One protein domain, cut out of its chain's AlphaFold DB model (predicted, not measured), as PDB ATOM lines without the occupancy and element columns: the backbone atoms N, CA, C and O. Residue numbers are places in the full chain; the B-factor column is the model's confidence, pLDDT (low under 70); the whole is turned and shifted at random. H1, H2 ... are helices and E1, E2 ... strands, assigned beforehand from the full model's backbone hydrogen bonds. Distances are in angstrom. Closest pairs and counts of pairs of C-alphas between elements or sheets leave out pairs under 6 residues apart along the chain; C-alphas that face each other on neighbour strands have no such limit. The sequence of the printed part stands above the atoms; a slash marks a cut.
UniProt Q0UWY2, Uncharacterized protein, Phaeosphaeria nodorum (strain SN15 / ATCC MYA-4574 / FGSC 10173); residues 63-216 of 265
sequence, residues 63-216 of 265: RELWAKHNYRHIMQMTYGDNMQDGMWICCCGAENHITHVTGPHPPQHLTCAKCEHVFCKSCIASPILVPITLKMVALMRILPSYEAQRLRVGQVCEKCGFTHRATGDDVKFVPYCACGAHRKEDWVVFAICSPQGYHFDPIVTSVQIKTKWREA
ATOM      1  N   ARG A  63     295.240 114.487 437.700       77.19
ATOM      2  CA  ARG A  63     295.616 113.560 438.774       77.19
ATOM      3  C   ARG A  63     296.141 112.231 438.247       77.19
ATOM      4  O   ARG A  63     297.207 111.792 438.680       77.19
ATOM      5  N   GLU A  64     295.430 111.601 437.317       80.62
ATOM      6  CA  GLU A  64     295.844 110.306 436.767       80.62
ATOM      7  C   GLU A  64     297.056 110.436 435.846       80.62
ATOM      8  O   GLU A  64     297.971 109.606 435.892       80.62
ATOM      9  N   LEU A  65     297.076 111.491 435.029       75.81
ATOM     10  CA  LEU A  65     298.154 111.736 434.079       75.81
ATOM     11  C   LEU A  65     299.473 112.029 434.815       75.81
ATOM     12  O   LEU A  65     300.511 111.452 434.485       75.81
ATOM     13  N   TRP A  66     299.434 112.842 435.877       77.06
ATOM     14  CA  TRP A  66     300.615 113.154 436.688       77.06
ATOM     15  C   TRP A  66     301.111 111.969 437.513       77.06
ATOM     16  O   TRP A  66     302.318 111.844 437.719       77.06
ATOM     17  N   ALA A  67     300.218 111.092 437.984       82.81
ATOM     18  CA  ALA A  67     300.607 109.932 438.789       82.81
ATOM     19  C   ALA A  67     301.553 108.980 438.036       82.81
ATOM     20  O   ALA A  67     302.378 108.315 438.662       82.81
ATOM     21  N   LYS A  68     301.456 108.941 436.703       82.25
ATOM     22  CA  LYS A  68     302.249 108.064 435.830       82.25
ATOM     23  C   LYS A  68     303.522 108.721 435.282       82.25
ATOM     24  O   LYS A  68     304.307 108.040 434.628       82.25
ATOM     25  N   HIS A  69     303.737 110.020 435.512       82.25
ATOM     26  CA  HIS A  69     304.822 110.763 434.871       82.25
ATOM     27  C   HIS A  69     306.061 110.910 435.769       82.25
ATOM     28  O   HIS A  69     305.967 111.316 436.930       82.25
ATOM     29  N   ASN A  70     307.253 110.678 435.203       83.56
ATOM     30  CA  ASN A  70     308.540 110.761 435.919       83.56
ATOM     31  C   ASN A  70     308.816 112.156 436.514       83.56
ATOM     32  O   ASN A  70     309.530 112.290 437.506       83.56
ATOM     33  N   TYR A  71     308.213 113.196 435.937       82.06
ATOM     34  CA  TYR A  71     308.398 114.596 436.333       82.06
ATOM     35  C   TYR A  71     307.146 115.212 436.975       82.06
ATOM     36  O   TYR A  71     306.885 116.404 436.804       82.06
ATOM     37  N   ARG A  72     306.358 114.420 437.720       82.88
ATOM     38  CA  ARG A  72     305.067 114.848 438.306       82.88
ATOM     39  C   ARG A  72     305.101 116.205 439.025       82.88
ATOM     40  O   ARG A  72     304.168 116.984 438.904       82.88
ATOM     41  N   HIS A  73     306.182 116.496 439.751       81.81
ATOM     42  CA  HIS A  73     306.315 117.716 440.551       81.81
ATOM     43  C   HIS A  73     306.511 118.957 439.667       81.81
ATOM     44  O   HIS A  73     305.937 120.004 439.941       81.81
ATOM     45  N   ILE A  74     307.252 118.829 438.560       79.31
ATOM     46  CA  ILE A  74     307.391 119.890 437.551       79.31
ATOM     47  C   ILE A  74     306.058 120.091 436.828       79.31
ATOM     48  O   ILE A  74     305.648 121.230 436.597       79.31
ATOM     49  N   MET A  75     305.354 118.999 436.508       75.75
ATOM     50  CA  MET A  75     304.044 119.100 435.869       75.75
ATOM     51  C   MET A  75     303.040 119.831 436.763       75.75
ATOM     52  O   MET A  75     302.419 120.779 436.315       75.75
ATOM     53  N   GLN A  76     302.951 119.504 438.050       77.88
ATOM     54  CA  GLN A  76     302.046 120.200 438.976       77.88
ATOM     55  C   GLN A  76     302.271 121.719 439.048       77.88
ATOM     56  O   GLN A  76     301.313 122.463 439.224       77.88
ATOM     57  N   MET A  77     303.515 122.187 438.894       75.06
ATOM     58  CA  MET A  77     303.827 123.623 438.909       75.06
ATOM     59  C   MET A  77     303.553 124.318 437.573       75.06
ATOM     60  O   MET A  77     303.298 125.519 437.545       75.06
ATOM     61  N   THR A  78     303.639 123.581 436.464       72.19
ATOM     62  CA  THR A  78     303.593 124.156 435.109       72.19
ATOM     63  C   THR A  78     302.221 123.968 434.445       72.19
ATOM     64  O   THR A  78     301.888 124.671 433.495       72.19
ATOM     65  N   TYR A  79     301.415 123.020 434.935       76.50
ATOM     66  CA  TYR A  79     300.155 122.597 434.331       76.50
ATOM     67  C   TYR A  79     298.993 123.149 435.147       76.50
ATOM     68  O   TYR A  79     298.723 122.710 436.263       76.50
ATOM     69  N   GLY A  80     298.298 124.111 434.555       76.75
ATOM     70  CA  GLY A  80     297.079 124.718 435.076       76.75
ATOM     71  C   GLY A  80     296.293 125.342 433.928       76.75
ATOM     72  O   GLY A  80     296.455 124.939 432.775       76.75
ATOM     73  N   ASP A  81     295.506 126.375 434.217       77.69
ATOM     74  CA  ASP A  81     294.632 127.031 433.228       77.69
ATOM     75  C   ASP A  81     295.384 127.612 432.014       77.69
ATOM     76  O   ASP A  81     294.818 127.777 430.933       77.69
ATOM     77  N   ASN A  82     296.690 127.859 432.166       81.56
ATOM     78  CA  ASN A  82     297.570 128.407 431.130       81.56
ATOM     79  C   ASN A  82     298.259 127.341 430.261       81.56
ATOM     80  O   ASN A  82     299.120 127.673 429.443       81.56
ATOM     81  N   MET A  83     297.929 126.061 430.442       88.62
ATOM     82  CA  MET A  83     298.519 124.984 429.655       88.62
ATOM     83  C   MET A  83     298.186 125.155 428.169       88.62
ATOM     84  O   MET A  83     297.052 125.443 427.800       88.62
ATOM     85  N   GLN A  84     299.167 124.966 427.294       94.12
ATOM     86  CA  GLN A  84     298.982 125.111 425.850       94.12
ATOM     87  C   GLN A  84     298.662 123.761 425.208       94.12
ATOM     88  O   GLN A  84     299.087 122.719 425.699       94.12
ATOM     89  N   ASP A  85     297.908 123.775 424.112       95.56
ATOM     90  CA  ASP A  85     297.554 122.555 423.373       95.56
ATOM     91  C   ASP A  85     298.639 122.155 422.366       95.56
ATOM     92  O   ASP A  85     298.690 121.026 421.878       95.56
ATOM     93  N   GLY A  86     299.542 123.081 422.059       96.81
ATOM     94  CA  GLY A  86     300.672 122.820 421.195       96.81
ATOM     95  C   GLY A  86     301.602 124.006 421.047       96.81
ATOM     96  O   GLY A  86     301.533 124.997 421.777       96.81
ATOM     97  N   MET A  87     302.478 123.903 420.056       97.75
ATOM     98  CA  MET A  87     303.375 124.985 419.674       97.75
ATOM     99  C   MET A  87     303.780 124.867 418.211       97.75
ATOM    100  O   MET A  87     303.696 123.792 417.618       97.75
ATOM    101  N   TRP A  88     304.290 125.952 417.646       98.31
ATOM    102  CA  TRP A  88     304.970 125.957 416.363       98.31
ATOM    103  C   TRP A  88     306.217 126.834 416.387       98.31
ATOM    104  O   TRP A  88     306.338 127.764 417.184       98.31
ATOM    105  N   ILE A  89     307.160 126.516 415.507       98.50
ATOM    106  CA  ILE A  89     308.419 127.228 415.328       98.50
ATOM    107  C   ILE A  89     308.384 127.930 413.978       98.50
ATOM    108  O   ILE A  89     308.197 127.307 412.928       98.50
ATOM    109  N   CYS A  90     308.559 129.245 414.026       98.62
ATOM    110  CA  CYS A  90     308.605 130.093 412.847       98.62
ATOM    111  C   CYS A  90     309.888 129.864 412.041       98.62
ATOM    112  O   CYS A  90     310.910 129.430 412.569       98.62
ATOM    113  N   CYS A  91     309.890 130.254 410.767       97.12
ATOM    114  CA  CYS A  91     311.101 130.293 409.941       97.12
ATOM    115  C   CYS A  91     312.249 131.120 410.568       97.12
ATOM    116  O   CYS A  91     313.417 130.794 410.375       97.12
ATOM    117  N   CYS A  92     311.941 132.129 411.397       97.88
ATOM    118  CA  CYS A  92     312.934 132.905 412.147       97.88
ATOM    119  C   CYS A  92     313.476 132.193 413.405       97.88
ATOM    120  O   CYS A  92     314.345 132.733 414.089       97.88
ATOM    121  N   GLY A  93     312.950 131.009 413.736       97.75
ATOM    122  CA  GLY A  93     313.311 130.210 414.909       97.75
ATOM    123  C   GLY A  93     312.552 130.549 416.195       97.75
ATOM    124  O   GLY A  93     312.817 129.933 417.220       97.75
ATOM    125  N   ALA A  94     311.623 131.511 416.174       98.38
ATOM    126  CA  ALA A  94     310.810 131.831 417.347       98.38
ATOM    127  C   ALA A  94     309.751 130.758 417.628       98.38
ATOM    128  O   ALA A  94     309.104 130.256 416.706       98.38
ATOM    129  N   GLU A  95     309.560 130.461 418.911       98.25
ATOM    130  CA  GLU A  95     308.538 129.552 419.425       98.25
ATOM    131  C   GLU A  95     307.227 130.307 419.649       98.25
ATOM    132  O   GLU A  95     307.217 131.407 420.195       98.25
ATOM    133  N   ASN A  96     306.120 129.709 419.224       98.19
ATOM    134  CA  ASN A  96     304.787 130.279 419.340       98.19
ATOM    135  C   ASN A  96     303.847 129.204 419.879       98.19
ATOM    136  O   ASN A  96     303.776 128.105 419.329       98.19
ATOM    137  N   HIS A  97     303.130 129.501 420.954       97.06
ATOM    138  CA  HIS A  97     302.209 128.552 421.569       97.06
ATOM    139  C   HIS A  97     300.852 128.524 420.860       97.06
ATOM    140  O   HIS A  97     300.434 129.511 420.256       97.06
ATOM    141  N   ILE A  98     300.173 127.379 420.928       97.00
ATOM    142  CA  ILE A  98     298.864 127.152 420.314       97.00
ATOM    143  C   ILE A  98     297.863 126.792 421.410       97.00
ATOM    144  O   ILE A  98     298.082 125.842 422.161       97.00
ATOM    145  N   THR A  99     296.737 127.505 421.436       95.38
ATOM    146  CA  THR A  99     295.543 127.128 422.203       95.38
ATOM    147  C   THR A  99     294.421 126.781 421.231       95.38
ATOM    148  O   THR A  99     294.052 127.578 420.364       95.38
ATOM    149  N   HIS A 100     293.857 125.588 421.359       95.00
ATOM    150  CA  HIS A 100     292.711 125.156 420.581       95.00
ATOM    151  C   HIS A 100     291.430 125.616 421.263       95.00
ATOM    152  O   HIS A 100     291.031 125.131 422.318       95.00
ATOM    153  N   VAL A 101     290.767 126.574 420.630       94.44
ATOM    154  CA  VAL A 101     289.516 127.154 421.118       94.44
ATOM    155  C   VAL A 101     288.318 126.616 420.341       94.44
ATOM    156  O   VAL A 101     288.426 126.242 419.166       94.44
ATOM    157  N   THR A 102     287.152 126.571 420.976       92.31
ATOM    158  CA  THR A 102     285.902 126.248 420.283       92.31
ATOM    159  C   THR A 102     285.526 127.346 419.290       92.31
ATOM    160  O   THR A 102     285.844 128.517 419.491       92.31
ATOM    161  N   GLY A 103     284.796 126.970 418.238       92.00
ATOM    162  CA  GLY A 103     284.194 127.916 417.303       92.00
ATOM    163  C   GLY A 103     284.838 127.954 415.909       92.00
ATOM    164  O   GLY A 103     285.546 127.016 415.512       92.00
ATOM    165  N   PRO A 104     284.547 129.019 415.138       93.38
ATOM    166  CA  PRO A 104     284.877 129.110 413.714       93.38
ATOM    167  C   PRO A 104     286.343 129.450 413.424       93.38
ATOM    168  O   PRO A 104     286.792 129.265 412.295       93.38
ATOM    169  N   HIS A 105     287.101 129.907 414.423       94.50
ATOM    170  CA  HIS A 105     288.486 130.354 414.250       94.50
ATOM    171  C   HIS A 105     289.450 129.662 415.227       94.50
ATOM    172  O   HIS A 105     289.927 130.309 416.149       94.50
ATOM    173  N   PRO A 106     289.736 128.356 415.098       93.44
ATOM    174  CA  PRO A 106     290.780 127.690 415.873       93.44
ATOM    175  C   PRO A 106     292.092 127.575 415.078       93.44
ATOM    176  O   PRO A 106     292.051 127.051 413.960       93.44
ATOM    177  N   PRO A 107     293.261 127.969 415.627       93.06
ATOM    178  CA  PRO A 107     293.549 128.533 416.961       93.06
ATOM    179  C   PRO A 107     293.546 130.082 417.019       93.06
ATOM    180  O   PRO A 107     294.394 130.702 417.647       93.06
ATOM    181  N   GLN A 108     292.590 130.733 416.362       94.44
ATOM    182  CA  GLN A 108     292.437 132.186 416.205       94.44
ATOM    183  C   GLN A 108     293.485 132.809 415.289       94.44
ATOM    184  O   GLN A 108     293.184 133.004 414.111       94.44
ATOM    185  N   HIS A 109     294.691 133.083 415.789       96.88
ATOM    186  CA  HIS A 109     295.759 133.747 415.039       96.88
ATOM    187  C   HIS A 109     297.039 132.915 415.036       96.88
ATOM    188  O   HIS A 109     297.483 132.423 416.069       96.88
ATOM    189  N   LEU A 110     297.657 132.803 413.865       97.88
ATOM    190  CA  LEU A 110     298.922 132.109 413.654       97.88
ATOM    191  C   LEU A 110     299.968 133.076 413.096       97.88
ATOM    192  O   LEU A 110     300.448 132.931 411.973       97.88
ATOM    193  N   THR A 111     300.303 134.076 413.909       98.38
ATOM    194  CA  THR A 111     301.296 135.109 413.601       98.38
ATOM    195  C   THR A 111     302.447 135.003 414.588       98.38
ATOM    196  O   THR A 111     302.230 134.892 415.793       98.38
ATOM    197  N   CYS A 112     303.677 135.005 414.081       98.56
ATOM    198  CA  CYS A 112     304.871 134.908 414.902       98.56
ATOM    199  C   CYS A 112     305.008 136.138 415.804       98.56
ATOM    200  O   CYS A 112     305.112 137.255 415.300       98.56
ATOM    201  N   ALA A 113     305.111 135.940 417.118       97.56
ATOM    202  CA  ALA A 113     305.241 137.043 418.073       97.56
ATOM    203  C   ALA A 113     306.561 137.833 417.937       97.56
ATOM    204  O   ALA A 113     306.666 138.945 418.440       97.56
ATOM    205  N   LYS A 114     307.581 137.263 417.273       98.38
ATOM    206  CA  LYS A 114     308.908 137.884 417.124       98.38
ATOM    207  C   LYS A 114     309.073 138.689 415.837       98.38
ATOM    208  O   LYS A 114     309.679 139.750 415.862       98.38
ATOM    209  N   CYS A 115     308.641 138.140 414.703       98.31
ATOM    210  CA  CYS A 115     308.880 138.738 413.383       98.31
ATOM    211  C   CYS A 115     307.599 138.992 412.588       98.31
ATOM    212  O   CYS A 115     307.684 139.245 411.391       98.31
ATOM    213  N   GLU A 116     306.432 138.835 413.222       97.94
ATOM    214  CA  GLU A 116     305.103 139.046 412.627       97.94
ATOM    215  C   GLU A 116     304.806 138.176 411.393       97.94
ATOM    216  O   GLU A 116     303.815 138.360 410.692       97.94
ATOM    217  N   HIS A 117     305.644 137.170 411.135       98.25
ATOM    218  CA  HIS A 117     305.455 136.237 410.037       98.25
ATOM    219  C   HIS A 117     304.227 135.360 410.280       98.25
ATOM    220  O   HIS A 117     304.119 134.695 411.314       98.25
ATOM    221  N   VAL A 118     303.319 135.332 409.309       98.50
ATOM    222  CA  VAL A 118     302.164 134.432 409.313       98.50
ATOM    223  C   VAL A 118     302.623 132.999 409.056       98.50
ATOM    224  O   VAL A 118     303.478 132.758 408.207       98.50
ATOM    225  N   PHE A 119     302.046 132.044 409.783       98.38
ATOM    226  CA  PHE A 119     302.354 130.623 409.657       98.38
ATOM    227  C   PHE A 119     302.317 130.150 408.198       98.38
ATOM    228  O   PHE A 119     301.292 130.230 407.519       98.38
ATOM    229  N   CYS A 120     303.455 129.637 407.731       97.12
ATOM    230  CA  CYS A 120     303.677 129.227 406.349       97.12
ATOM    231  C   CYS A 120     304.065 127.742 406.254       97.12
ATOM    232  O   CYS A 120     304.255 127.059 407.258       97.12
ATOM    233  N   LYS A 121     304.253 127.240 405.027       95.81
ATOM    234  CA  LYS A 121     304.609 125.832 404.754       95.81
ATOM    235  C   LYS A 121     305.987 125.417 405.293       95.81
ATOM    236  O   LYS A 121     306.226 124.225 405.449       95.81
ATOM    237  N   SER A 122     306.868 126.379 405.571       96.25
ATOM    238  CA  SER A 122     308.201 126.145 406.151       96.25
ATOM    239  C   SER A 122     308.211 126.208 407.681       96.25
ATOM    240  O   SER A 122     309.226 125.902 408.302       96.25
ATOM    241  N   CYS A 123     307.110 126.635 408.304       98.06
ATOM    242  CA  CYS A 123     306.963 126.580 409.754       98.06
ATOM    243  C   CYS A 123     306.691 125.133 410.188       98.06
ATOM    244  O   CYS A 123     306.050 124.368 409.468       98.06
ATOM    245  N   ILE A 124     307.155 124.759 411.380       98.06
ATOM    246  CA  ILE A 124     306.952 123.408 411.923       98.06
ATOM    247  C   ILE A 124     306.115 123.509 413.182       98.06
ATOM    248  O   ILE A 124     306.432 124.297 414.065       98.06
ATOM    249  N   ALA A 125     305.064 122.704 413.278       97.94
ATOM    250  CA  ALA A 125     304.161 122.694 414.416       97.94
ATOM    251  C   ALA A 125     304.116 121.330 415.114       97.94
ATOM    252  O   ALA A 125     304.554 120.311 414.571       97.94
ATOM    253  N   SER A 126     303.601 121.334 416.342       97.25
ATOM    254  CA  SER A 126     303.225 120.129 417.073       97.25
ATOM    255  C   SER A 126     302.069 119.408 416.367       97.25
ATOM    256  O   SER A 126     301.410 120.000 415.507       97.25
ATOM    257  N   PRO A 127     301.783 118.142 416.728       94.62
ATOM    258  CA  PRO A 127     300.743 117.355 416.067       94.62
ATOM    259  C   PRO A 127     299.362 118.015 416.031       94.62
ATOM    260  O   PRO A 127     298.594 117.712 415.136       94.62
ATOM    261  N   ILE A 128     299.055 118.956 416.932       95.69
ATOM    262  CA  ILE A 128     297.775 119.674 416.918       95.69
ATOM    263  C   ILE A 128     297.523 120.448 415.616       95.69
ATOM    264  O   ILE A 128     296.374 120.704 415.286       95.69
ATOM    265  N   LEU A 129     298.564 120.848 414.884       96.50
ATOM    266  CA  LEU A 129     298.442 121.666 413.683       96.50
ATOM    267  C   LEU A 129     299.262 121.037 412.557       96.50
ATOM    268  O   LEU A 129     300.465 121.266 412.445       96.50
ATOM    269  N   VAL A 130     298.615 120.251 411.697       95.81
ATOM    270  CA  VAL A 130     299.296 119.545 410.601       95.81
ATOM    271  C   VAL A 130     298.967 120.213 409.270       95.81
ATOM    272  O   VAL A 130     297.813 120.156 408.845       95.81
ATOM    273  N   PRO A 131     299.941 120.814 408.564       96.31
ATOM    274  CA  PRO A 131     299.721 121.298 407.208       96.31
ATOM    275  C   PRO A 131     299.313 120.149 406.278       96.31
ATOM    276  O   PRO A 131     299.989 119.120 406.206       96.31
ATOM    277  N   ILE A 132     298.225 120.333 405.536       95.38
ATOM    278  CA  ILE A 132     297.689 119.349 404.592       95.38
ATOM    279  C   ILE A 132     297.416 119.996 403.235       95.38
ATOM    280  O   ILE A 132     297.369 121.214 403.086       95.38
ATOM    281  N   THR A 133     297.227 119.166 402.212       95.06
ATOM    282  CA  THR A 133     296.854 119.643 400.872       95.06
ATOM    283  C   THR A 133     295.340 119.590 400.672       95.06
ATOM    284  O   THR A 133     294.662 118.757 401.273       95.06
ATOM    285  N   LEU A 134     294.801 120.395 399.751       91.88
ATOM    286  CA  LEU A 134     293.385 120.310 399.355       91.88
ATOM    287  C   LEU A 134     292.997 118.914 398.836       91.88
ATOM    288  O   LEU A 134     291.879 118.458 399.056       91.88
ATOM    289  N   LYS A 135     293.937 118.189 398.215       92.38
ATOM    290  CA  LYS A 135     293.725 116.790 397.811       92.38
ATOM    291  C   LYS A 135     293.497 115.883 399.019       92.38
ATOM    292  O   LYS A 135     292.624 115.028 398.981       92.38
ATOM    293  N   MET A 136     294.249 116.089 400.100       91.12
ATOM    294  CA  MET A 136     294.046 115.344 401.345       91.12
ATOM    295  C   MET A 136     292.718 115.694 402.003       91.12
ATOM    296  O   MET A 136     292.057 114.800 402.511       91.12
ATOM    297  N   VAL A 137     292.281 116.955 401.926       90.56
ATOM    298  CA  VAL A 137     290.932 117.344 402.363       90.56
ATOM    299  C   VAL A 137     289.861 116.555 401.614       90.56
ATOM    300  O   VAL A 137     288.980 115.983 402.247       90.56
ATOM    301  N   ALA A 138     289.967 116.458 400.287       89.19
ATOM    302  CA  ALA A 138     289.036 115.671 399.481       89.19
ATOM    303  C   ALA A 138     289.067 114.171 399.834       89.19
ATOM    304  O   ALA A 138     288.017 113.538 399.881       89.19
ATOM    305  N   LEU A 139     290.247 113.613 400.128       87.69
ATOM    306  CA  LEU A 139     290.390 112.216 400.557       87.69
ATOM    307  C   LEU A 139     289.836 111.959 401.963       87.69
ATOM    308  O   LEU A 139     289.303 110.889 402.219       87.69
ATOM    309  N   MET A 140     289.926 112.916 402.884       83.75
ATOM    310  CA  MET A 140     289.351 112.729 404.218       83.75
ATOM    311  C   MET A 140     287.820 112.630 404.172       83.75
ATOM    312  O   MET A 140     287.247 111.900 404.969       83.75
ATOM    313  N   ARG A 141     287.165 113.267 403.189       81.38
ATOM    314  CA  ARG A 141     285.703 113.191 402.997       81.38
ATOM    315  C   ARG A 141     285.180 111.790 402.688       81.38
ATOM    316  O   ARG A 141     284.008 111.533 402.923       81.38
ATOM    317  N   ILE A 142     286.005 110.917 402.109       82.44
ATOM    318  CA  ILE A 142     285.576 109.570 401.701       82.44
ATOM    319  C   ILE A 142     285.806 108.517 402.794       82.44
ATOM    320  O   ILE A 142     285.444 107.359 402.600       82.44
ATOM    321  N   LEU A 143     286.428 108.882 403.921       79.62
ATOM    322  CA  LEU A 143     286.734 107.940 404.995       79.62
ATOM    323  C   LEU A 143     285.507 107.748 405.911       79.62
ATOM    324  O   LEU A 143     284.995 108.728 406.436       79.62
ATOM    325  N   PRO A 144     285.038 106.511 406.168       69.56
ATOM    326  CA  PRO A 144     283.853 106.266 407.005       69.56
ATOM    327  C   PRO A 144     283.996 106.731 408.462       69.56
ATOM    328  O   PRO A 144     283.019 107.128 409.087       69.56
ATOM    329  N   SER A 145     285.217 106.726 409.009       65.62
ATOM    330  CA  SER A 145     285.515 107.225 410.363       65.62
ATOM    331  C   SER A 145     285.367 108.748 410.499       65.62
ATOM    332  O   SER A 145     285.432 109.286 411.605       65.62
ATOM    333  N   TYR A 146     285.146 109.448 409.385       61.34
ATOM    334  CA  TYR A 146     285.080 110.899 409.318       61.34
ATOM    335  C   TYR A 146     283.797 111.488 409.908       61.34
ATOM    336  O   TYR A 146     283.836 112.594 410.444       61.34
ATOM    337  N   GLU A 147     282.677 110.756 409.886       58.19
ATOM    338  CA  GLU A 147     281.417 111.243 410.471       58.19
ATOM    339  C   GLU A 147     281.508 111.422 411.996       58.19
ATOM    340  O   GLU A 147     280.899 112.338 412.552       58.19
ATOM    341  N   ALA A 148     282.330 110.618 412.680       53.84
ATOM    342  CA  ALA A 148     282.553 110.748 414.122       53.84
ATOM    343  C   ALA A 148     283.460 111.944 414.478       53.84
ATOM    344  O   ALA A 148     283.375 112.493 415.579       53.84
ATOM    345  N   GLN A 149     284.305 112.391 413.544       57.59
ATOM    346  CA  GLN A 149     285.264 113.473 413.745       57.59
ATOM    347  C   GLN A 149     284.898 114.679 412.885       57.59
ATOM    348  O   GLN A 149     285.540 114.967 411.877       57.59
ATOM    349  N   ARG A 150     283.872 115.421 413.327       66.56
ATOM    350  CA  ARG A 150     283.488 116.738 412.784       66.56
ATOM    351  C   ARG A 150     284.710 117.514 412.295       66.56
ATOM    352  O   ARG A 150     285.516 117.960 413.111       66.56
ATOM    353  N   LEU A 151     284.802 117.675 410.978       71.88
ATOM    354  CA  LEU A 151     285.774 118.453 410.210       71.88
ATOM    355  C   LEU A 151     286.704 119.341 411.042       71.88
ATOM    356  O   LEU A 151     286.482 120.538 411.254       71.88
ATOM    357  N   ARG A 152     287.799 118.739 411.500       90.31
ATOM    358  CA  ARG A 152     288.892 119.426 412.182       90.31
ATOM    359  C   ARG A 152     289.876 119.977 411.155       90.31
ATOM    360  O   ARG A 152     291.058 119.679 411.194       90.31
ATOM    361  N   VAL A 153     289.376 120.741 410.189       94.50
ATOM    362  CA  VAL A 153     290.184 121.318 409.108       94.50
ATOM    363  C   VAL A 153     290.010 122.827 409.107       94.50
ATOM    364  O   VAL A 153     288.903 123.332 409.315       94.50
ATOM    365  N   GLY A 154     291.094 123.552 408.861       95.94
ATOM    366  CA  GLY A 154     291.083 124.998 408.725       95.94
ATOM    367  C   GLY A 154     292.037 125.500 407.650       95.94
ATOM    368  O   GLY A 154     292.803 124.739 407.060       95.94
ATOM    369  N   GLN A 155     291.964 126.797 407.382       97.25
ATOM    370  CA  GLN A 155     292.907 127.525 406.535       97.25
ATOM    371  C   GLN A 155     293.394 128.791 407.247       97.25
ATOM    372  O   GLN A 155     292.662 129.368 408.057       97.25
ATOM    373  N   VAL A 156     294.614 129.231 406.942       98.25
ATOM    374  CA  VAL A 156     295.214 130.455 407.498       98.25
ATOM    375  C   VAL A 156     295.191 131.564 406.456       98.25
ATOM    376  O   VAL A 156     295.650 131.377 405.332       98.25
ATOM    377  N   CYS A 157     294.686 132.738 406.829       98.25
ATOM    378  CA  CYS A 157     294.783 133.929 405.999       98.25
ATOM    379  C   CYS A 157     296.226 134.448 405.974       98.25
ATOM    380  O   CYS A 157     296.717 134.958 406.977       98.25
ATOM    381  N   GLU A 158     296.875 134.416 404.812       97.25
ATOM    382  CA  GLU A 158     298.274 134.845 404.648       97.25
ATOM    383  C   GLU A 158     298.534 136.318 404.993       97.25
ATOM    384  O   GLU A 158     299.658 136.684 405.316       97.25
ATOM    385  N   LYS A 159     297.507 137.176 404.936       97.69
ATOM    386  CA  LYS A 159     297.655 138.614 405.203       97.69
ATOM    387  C   LYS A 159     297.710 138.944 406.696       97.69
ATOM    388  O   LYS A 159     298.412 139.868 407.079       97.69
ATOM    389  N   CYS A 160     296.917 138.260 407.521       97.56
ATOM    390  CA  CYS A 160     296.726 138.631 408.935       97.56
ATOM    391  C   CYS A 160     296.930 137.480 409.929       97.56
ATOM    392  O   CYS A 160     296.834 137.691 411.133       97.56
ATOM    393  N   GLY A 161     297.150 136.259 409.440       97.81
ATOM    394  CA  GLY A 161     297.295 135.064 410.268       97.81
ATOM    395  C   GLY A 161     295.998 134.551 410.886       97.81
ATOM    396  O   GLY A 161     296.038 133.563 411.616       97.81
ATOM    397  N   PHE A 162     294.851 135.175 410.600       97.56
ATOM    398  CA  PHE A 162     293.565 134.724 411.122       97.56
ATOM    399  C   PHE A 162     293.156 133.383 410.510       97.56
ATOM    400  O   PHE A 162     293.306 133.149 409.306       97.56
ATOM    401  N   THR A 163     292.653 132.491 411.354       97.62
ATOM    402  CA  THR A 163     292.317 131.117 410.977       97.62
ATOM    403  C   THR A 163     290.831 130.950 410.712       97.62
ATOM    404  O   THR A 163     289.986 131.576 411.348       97.62
ATOM    405  N   HIS A 164     290.493 130.086 409.761       96.50
ATOM    406  CA  HIS A 164     289.116 129.807 409.377       96.50
ATOM    407  C   HIS A 164     288.889 128.307 409.335       96.50
ATOM    408  O   HIS A 164     289.462 127.621 408.489       96.50
ATOM    409  N   ARG A 165     288.036 127.802 410.227       95.31
ATOM    410  CA  ARG A 165     287.570 126.418 410.187       95.31
ATOM    411  C   ARG A 165     286.703 126.207 408.945       95.31
ATOM    412  O   ARG A 165     285.922 127.083 408.568       95.31
ATOM    413  N   ALA A 166     286.834 125.045 408.320       94.00
ATOM    414  CA  ALA A 166     285.899 124.618 407.294       94.00
ATOM    415  C   ALA A 166     284.506 124.364 407.895       94.00
ATOM    416  O   ALA A 166     284.368 123.985 409.057       94.00
ATOM    417  N   THR A 167     283.472 124.572 407.090       90.00
ATOM    418  CA  THR A 167     282.067 124.448 407.497       90.00
ATOM    419  C   THR A 167     281.294 123.546 406.539       90.00
ATOM    420  O   THR A 167     281.625 123.465 405.354       90.00
ATOM    421  N   GLY A 168     280.255 122.890 407.066       83.25
ATOM    422  CA  GLY A 168     279.374 121.981 406.327       83.25
ATOM    423  C   GLY A 168     280.047 120.684 405.871       83.25
ATOM    424  O   GLY A 168     281.268 120.564 405.894       83.25
ATOM    425  N   ASP A 169     279.244 119.735 405.400       78.31
ATOM    426  CA  ASP A 169     279.708 118.390 405.011       78.31
ATOM    427  C   ASP A 169     280.631 118.413 403.779       78.31
ATOM    428  O   ASP A 169     281.476 117.544 403.571       78.31
ATOM    429  N   ASP A 170     280.526 119.475 402.978       79.81
ATOM    430  CA  ASP A 170     281.334 119.690 401.780       79.81
ATOM    431  C   ASP A 170     282.726 120.282 402.033       79.81
ATOM    432  O   ASP A 170     283.472 120.506 401.076       79.81
ATOM    433  N   VAL A 171     283.095 120.553 403.287       86.31
ATOM    434  CA  VAL A 171     284.350 121.236 403.644       86.31
ATOM    435  C   VAL A 171     284.484 122.574 402.915       86.31
ATOM    436  O   VAL A 171     285.396 122.812 402.119       86.31
ATOM    437  N   LYS A 172     283.535 123.475 403.172       91.19
ATOM    438  CA  LYS A 172     283.517 124.811 402.572       91.19
ATOM    439  C   LYS A 172     284.290 125.784 403.449       91.19
ATOM    440  O   LYS A 172     284.044 125.906 404.649       91.19
ATOM    441  N   PHE A 173     285.215 126.502 402.827       93.50
ATOM    442  CA  PHE A 173     285.937 127.594 403.462       93.50
ATOM    443  C   PHE A 173     285.260 128.929 403.169       93.50
ATOM    444  O   PHE A 173     284.728 129.130 402.076       93.50
ATOM    445  N   VAL A 174     285.330 129.861 404.121       94.44
ATOM    446  CA  VAL A 174     284.808 131.214 403.910       94.44
ATOM    447  C   VAL A 174     285.567 131.922 402.774       94.44
ATOM    448  O   VAL A 174     286.793 131.781 402.677       94.44
ATOM    449  N   PRO A 175     284.869 132.675 401.903       96.88
ATOM    450  CA  PRO A 175     285.489 133.338 400.755       96.88
ATOM    451  C   PRO A 175     286.309 134.576 401.137       96.88
ATOM    452  O   PRO A 175     287.239 134.932 400.419       96.88
ATOM    453  N   TYR A 176     286.004 135.208 402.272       97.56
ATOM    454  CA  TYR A 176     286.690 136.408 402.749       97.56
ATOM    455  C   TYR A 176     287.132 136.242 404.199       97.56
ATOM    456  O   TYR A 176     286.402 135.704 405.033       97.56
ATOM    457  N   CYS A 177     288.329 136.740 404.497       97.94
ATOM    458  CA  CYS A 177     288.796 136.912 405.864       97.94
ATOM    459  C   CYS A 177     288.213 138.195 406.481       97.94
ATOM    460  O   CYS A 177     287.897 139.148 405.769       97.94
ATOM    461  N   ALA A 178     288.152 138.257 407.814       95.69
ATOM    462  CA  ALA A 178     287.765 139.453 408.564       95.69
ATOM    463  C   ALA A 178     288.638 140.684 408.236       95.69
ATOM    464  O   ALA A 178     288.172 141.814 408.333       95.69
ATOM    465  N   CYS A 179     289.883 140.483 407.784       97.31
ATOM    466  CA  CYS A 179     290.768 141.565 407.334       97.31
ATOM    467  C   CYS A 179     290.492 142.058 405.894       97.31
ATOM    468  O   CYS A 179     291.260 142.862 405.353       97.31
ATOM    469  N   GLY A 180     289.455 141.525 405.237       97.56
ATOM    470  CA  GLY A 180     289.067 141.841 403.861       97.56
ATOM    471  C   GLY A 180     289.837 141.081 402.776       97.56
ATOM    472  O   GLY A 180     289.554 141.256 401.593       97.56
ATOM    473  N   ALA A 181     290.808 140.232 403.130       97.94
ATOM    474  CA  ALA A 181     291.524 139.426 402.143       97.94
ATOM    475  C   ALA A 181     290.607 138.355 401.532       97.94
ATOM    476  O   ALA A 181     289.966 137.595 402.261       97.94
ATOM    477  N   HIS A 182     290.588 138.270 400.200       97.81
ATOM    478  CA  HIS A 182     289.923 137.184 399.486       97.81
ATOM    479  C   HIS A 182     290.710 135.883 399.668       97.81
ATOM    480  O   HIS A 182     291.944 135.879 399.589       97.81
ATOM    481  N   ARG A 183     289.993 134.783 399.895       95.81
ATOM    482  CA  ARG A 183     290.559 133.437 399.979       95.81
ATOM    483  C   ARG A 183     291.335 133.121 398.705       95.81
ATOM    484  O   ARG A 183     290.853 133.366 397.600       95.81
ATOM    485  N   LYS A 184     292.503 132.509 398.858       96.19
ATOM    486  CA  LYS A 184     293.280 131.968 397.744       96.19
ATOM    487  C   LYS A 184     293.514 130.471 397.934       96.19
ATOM    488  O   LYS A 184     293.345 129.945 399.033       96.19
ATOM    489  N   GLU A 185     293.868 129.782 396.855       93.69
ATOM    490  CA  GLU A 185     294.144 128.337 396.872       93.69
ATOM    491  C   GLU A 185     295.506 127.986 397.486       93.69
ATOM    492  O   GLU A 185     295.719 126.847 397.903       93.69
ATOM    493  N   ASP A 186     296.426 128.950 397.541       94.56
ATOM    494  CA  ASP A 186     297.776 128.799 398.085       94.56
ATOM    495  C   ASP A 186     297.847 128.925 399.612       94.56
ATOM    496  O   ASP A 186     298.824 128.430 400.193       94.56
ATOM    497  N   TRP A 187     296.793 129.479 400.234       96.94
ATOM    498  CA  TRP A 187     296.645 129.589 401.684       96.94
ATOM    499  C   TRP A 187     296.920 128.249 402.360       96.94
ATOM    500  O   TRP A 187     296.502 127.182 401.899       96.94
ATOM    501  N   VAL A 188     297.617 128.301 403.494       97.81
ATOM    502  CA  VAL A 188     297.956 127.094 404.248       97.81
ATOM    503  C   VAL A 188     296.678 126.464 404.786       97.81
ATOM    504  O   VAL A 188     295.997 127.044 405.629       97.81
ATOM    505  N   VAL A 189     296.384 125.257 404.309       97.31
ATOM    506  CA  VAL A 189     295.330 124.394 404.840       97.31
ATOM    507  C   VAL A 189     295.944 123.472 405.886       97.31
ATOM    508  O   VAL A 189     297.044 122.949 405.692       97.31
ATOM    509  N   PHE A 190     295.248 123.268 406.997       97.12
ATOM    510  CA  PHE A 190     295.725 122.450 408.105       97.12
ATOM    511  C   PHE A 190     294.623 121.556 408.673       97.12
ATOM    512  O   PHE A 190     293.443 121.909 408.646       97.12
ATOM    513  N   ALA A 191     295.022 120.404 409.204       95.25
ATOM    514  CA  ALA A 191     294.212 119.587 410.095       95.25
ATOM    515  C   ALA A 191     294.513 119.953 411.555       95.25
ATOM    516  O   ALA A 191     295.654 120.274 411.897       95.25
ATOM    517  N   ILE A 192     293.483 119.896 412.397       94.88
ATOM    518  CA  ILE A 192     293.560 120.062 413.844       94.88
ATOM    519  C   ILE A 192     293.486 118.672 414.472       94.88
ATOM    520  O   ILE A 192     292.405 118.088 414.552       94.88
ATOM    521  N   CYS A 193     294.620 118.119 414.885       93.44
ATOM    522  CA  CYS A 193     294.654 116.791 415.501       93.44
ATOM    523  C   CYS A 193     294.552 116.888 417.032       93.44
ATOM    524  O   CYS A 193     294.407 117.972 417.599       93.44
ATOM    525  N   SER A 194     294.593 115.738 417.705       91.88
ATOM    526  CA  SER A 194     294.559 115.660 419.167       91.88
ATOM    527  C   SER A 194     295.788 116.334 419.806       91.88
ATOM    528  O   SER A 194     296.917 116.072 419.376       91.88
ATOM    529  N   PRO A 195     295.620 117.159 420.858       94.31
ATOM    530  CA  PRO A 195     296.742 117.738 421.594       94.31
ATOM    531  C   PRO A 195     297.334 116.788 422.642       94.31
ATOM    532  O   PRO A 195     298.331 117.130 423.273       94.31
ATOM    533  N   GLN A 196     296.762 115.591 422.826       91.19
ATOM    534  CA  GLN A 196     297.115 114.682 423.923       91.19
ATOM    535  C   GLN A 196     298.612 114.360 424.000       91.19
ATOM    536  O   GLN A 196     299.162 114.311 425.093       91.19
ATOM    537  N   GLY A 197     299.298 114.197 422.863       90.44
ATOM    538  CA  GLY A 197     300.746 113.960 422.860       90.44
ATOM    539  C   GLY A 197     301.544 115.135 423.439       90.44
ATOM    540  O   GLY A 197     302.464 114.933 424.227       90.44
ATOM    541  N   TYR A 198     301.141 116.365 423.106       92.94
ATOM    542  CA  TYR A 198     301.736 117.572 423.682       92.94
ATOM    543  C   TYR A 198     301.356 117.728 425.154       92.94
ATOM    544  O   TYR A 198     302.182 118.145 425.959       92.94
ATOM    545  N   HIS A 199     300.122 117.374 425.520       90.62
ATOM    546  CA  HIS A 199     299.682 117.419 426.908       90.62
ATOM    547  C   HIS A 199     300.382 116.395 427.797       90.62
ATOM    548  O   HIS A 199     300.588 116.659 428.976       90.62
ATOM    549  N   PHE A 200     300.732 115.233 427.253       88.94
ATOM    550  CA  PHE A 200     301.431 114.190 427.989       88.94
ATOM    551  C   PHE A 200     302.866 114.609 428.319       88.94
ATOM    552  O   PHE A 200     303.264 114.543 429.481       88.94
ATOM    553  N   ASP A 201     303.618 115.069 427.313       89.88
ATOM    554  CA  ASP A 201     304.988 115.549 427.494       89.88
ATOM    555  C   ASP A 201     305.329 116.703 426.515       89.88
ATOM    556  O   ASP A 201     305.824 116.485 425.398       89.88
ATOM    557  N   PRO A 202     305.087 117.967 426.907       90.50
ATOM    558  CA  PRO A 202     305.342 119.151 426.107       90.50
ATOM    559  C   PRO A 202     306.837 119.429 426.002       90.50
ATOM    560  O   PRO A 202     307.263 120.026 425.016       90.50
ATOM    561  N   ILE A 203     307.652 118.981 426.969       91.12
ATOM    562  CA  ILE A 203     309.107 119.147 426.916       91.12
ATOM    563  C   ILE A 203     309.646 118.262 425.797       91.12
ATOM    564  O   ILE A 203     310.267 118.782 424.867       91.12
ATOM    565  N   VAL A 204     309.341 116.963 425.820       92.94
ATOM    566  CA  VAL A 204     309.745 116.033 424.757       92.94
ATOM    567  C   VAL A 204     309.190 116.481 423.412       92.94
ATOM    568  O   VAL A 204     309.946 116.564 422.440       92.94
ATOM    569  N   THR A 205     307.913 116.860 423.351       94.06
ATOM    570  CA  THR A 205     307.310 117.335 422.100       94.06
ATOM    571  C   THR A 205     308.000 118.606 421.588       94.06
ATOM    572  O   THR A 205     308.301 118.705 420.396       94.06
ATOM    573  N   SER A 206     308.342 119.559 422.463       94.31
ATOM    574  CA  SER A 206     309.074 120.774 422.075       94.31
ATOM    575  C   SER A 206     310.466 120.462 421.523       94.31
ATOM    576  O   SER A 206     310.861 121.018 420.496       94.31
ATOM    577  N   VAL A 207     311.194 119.531 422.148       96.50
ATOM    578  CA  VAL A 207     312.521 119.094 421.698       96.50
ATOM    579  C   VAL A 207     312.421 118.435 420.325       96.50
ATOM    580  O   VAL A 207     313.206 118.768 419.439       96.50
ATOM    581  N   GLN A 208     311.429 117.568 420.109       96.56
ATOM    582  CA  GLN A 208     311.200 116.924 418.813       96.56
ATOM    583  C   GLN A 208     310.917 117.943 417.703       96.56
ATOM    584  O   GLN A 208     311.497 117.848 416.620       96.56
ATOM    585  N   ILE A 209     310.065 118.939 417.958       96.75
ATOM    586  CA  ILE A 209     309.749 119.995 416.981       96.75
ATOM    587  C   ILE A 209     310.994 120.837 416.679       96.75
ATOM    588  O   ILE A 209     311.271 121.122 415.513       96.75
ATOM    589  N   LYS A 210     311.785 121.190 417.700       97.81
ATOM    590  CA  LYS A 210     313.051 121.928 417.536       97.81
ATOM    591  C   LYS A 210     314.067 121.152 416.711       97.81
ATOM    592  O   LYS A 210     314.731 121.739 415.861       97.81
ATOM    593  N   THR A 211     314.186 119.849 416.945       97.69
ATOM    594  CA  THR A 211     315.063 118.977 416.157       97.69
ATOM    595  C   THR A 211     314.627 118.949 414.697       97.69
ATOM    596  O   THR A 211     315.437 119.296 413.842       97.69
ATOM    597  N   LYS A 212     313.337 118.707 414.420       96.94
ATOM    598  CA  LYS A 212     312.788 118.757 413.052       96.94
ATOM    599  C   LYS A 212     313.031 120.104 412.369       96.94
ATOM    600  O   LYS A 212     313.293 120.152 411.173       96.94
ATOM    601  N   TRP A 213     312.946 121.207 413.114       97.44
ATOM    602  CA  TRP A 213     313.202 122.546 412.576       97.44
ATOM    603  C   TRP A 213     314.665 122.754 412.199       97.44
ATOM    604  O   TRP A 213     314.941 123.309 411.137       97.44
ATOM    605  N   ARG A 214     315.602 122.280 413.029       97.69
ATOM    606  CA  ARG A 214     317.033 122.332 412.703       97.69
ATOM    607  C   ARG A 214     317.353 121.494 411.471       97.69
ATOM    608  O   ARG A 214     318.019 122.007 410.582       97.69
ATOM    609  N   GLU A 215     316.834 120.270 411.408       96.69
ATOM    610  CA  GLU A 215     317.009 119.369 410.263       96.69
ATOM    611  C   GLU A 215     316.477 120.009 408.974       96.69
ATOM    612  O   GLU A 215     317.214 120.146 408.004       96.69
ATOM    613  N   ALA A 216     315.239 120.517 408.984       94.69
ATOM    614  CA  ALA A 216     314.653 121.183 407.819       94.69
ATOM    615  C   ALA A 216     315.440 122.433 407.389       94.69
ATOM    616  O   ALA A 216     315.553 122.730 406.198       94.69
TER     617      ALA A 216
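This is residues 63 to 216 of the 265 residues of an uncharacterized protein of Phaeosphaeria nodorum (strain SN15 / ATCC MYA-4574 / FGSC 10173) (UniProt Q0UWY2). A small, strongly twisted sheet of four strands, E3, E6, E4 and E5, sits among long loops with the short helix H3 at its side, and next to it is a two-strand hairpin, E1 and E2, with the long helix H5 packed on E1. The short helices H1 and H2 lie at one end of the longest axis, far from the four-strand sheet, and the loop of residues 166 to 188 lies toward the other end. The printed part has 154 residues with five named helices and six named strands, in the order H1, H2, E1, E2, E3, H3, E4, E5, E6, H4, H5; under half of the residues are in named elements, and the class is mixed, helices and strands. The larger sheet has the order E3, E6, E4, E5, and both sheets are antiparallel. The whole is compact, with a radius of gyration of the C-alphas of 16.4 A and spans of 48 by 40 by 30 A.

In the larger sheet, E3, residues 129 to 132, and E5, residues 163 to 165, are the edge strands, while E6, residues 189 to 192, and E4, residues 153 to 156, are inner strands. E3 and E6 are antiparallel at 139 degrees, with N 191 and O 130 at 2.8 A. E6 and E4 are antiparallel at 132 degrees, with N 154 and O 190 at 2.9 A. E4 and E5 form a hairpin, antiparallel at 156 degrees, with N 155 and O 164 at 2.9 A. From edge to edge the strands' lines turn by 106 degrees. H3, residues 134 to 140, is on this sheet but only grazes it; its closest C-alpha pair with E6 is Leu 134 and Val 189, at 7.1 A. E3, H3 and E4 make a split strand-helix-strand unit, two strands running the same way with a helix between them in the chain and E6 between them in the sheet, and its crossover is right-handed. E1, residues 86 to 89, and E2, residues 95 to 98, form a hairpin, antiparallel at 149 degrees, with N 88 and O 96 at 2.8 A. Residues 88 to 89 of E1 also pair, antiparallel, with residues 124 to 125. The closest C-alphas of E1 and E3 are those of Gly 86 and Leu 129, at 7.9 A. The closest C-alphas of E1 and H5, residues 202 to 216, are those of Ile 89 and Trp 213, at 7.2 A. H4, residues 196 to 200, and H5 are close but not clearly touching, with the C-alphas of Tyr 198 and Thr 205 at 5.8 A. H1, residues 63 to 67, and H2, residues 72 to 78, only just touch, and only at the corner by their link, with 3 pairs of C-alphas within 8 A, the closest being Trp 66 and Arg 72 at 5.0 A. H2 is apart from H4 and H5. In H1, H2, H3, H4 and H5 every O i to N i+4 pair is within hydrogen-bond range.

H1 begins at C-alpha 63, (295.616, 113.560, 438.774). H2 is 10.0 A long from first to last C-alpha, E1 10.7 A and E2 10.0 A. E3, 9.4 A long, begins at C-alpha 129, (298.442, 121.666, 413.683). H3 is 9.9 A long, E4 10.6 A, E5 6.7 A and E6 10.1 A. H4 has five residues, and H5, 20.6 A long, ends at C-alpha 216, (314.653, 121.183, 407.819).

The two C-alphas farthest apart are those of Ala 67 and His 182, at 49.0 A. The printed part has no cut. The links E2 to E3, H3 to E4 and E5 to E6 are long, with 30, 12 and 23 residues. The mean pLDDT of the printed part is 91.0, and residues 144 to 150 are under 70.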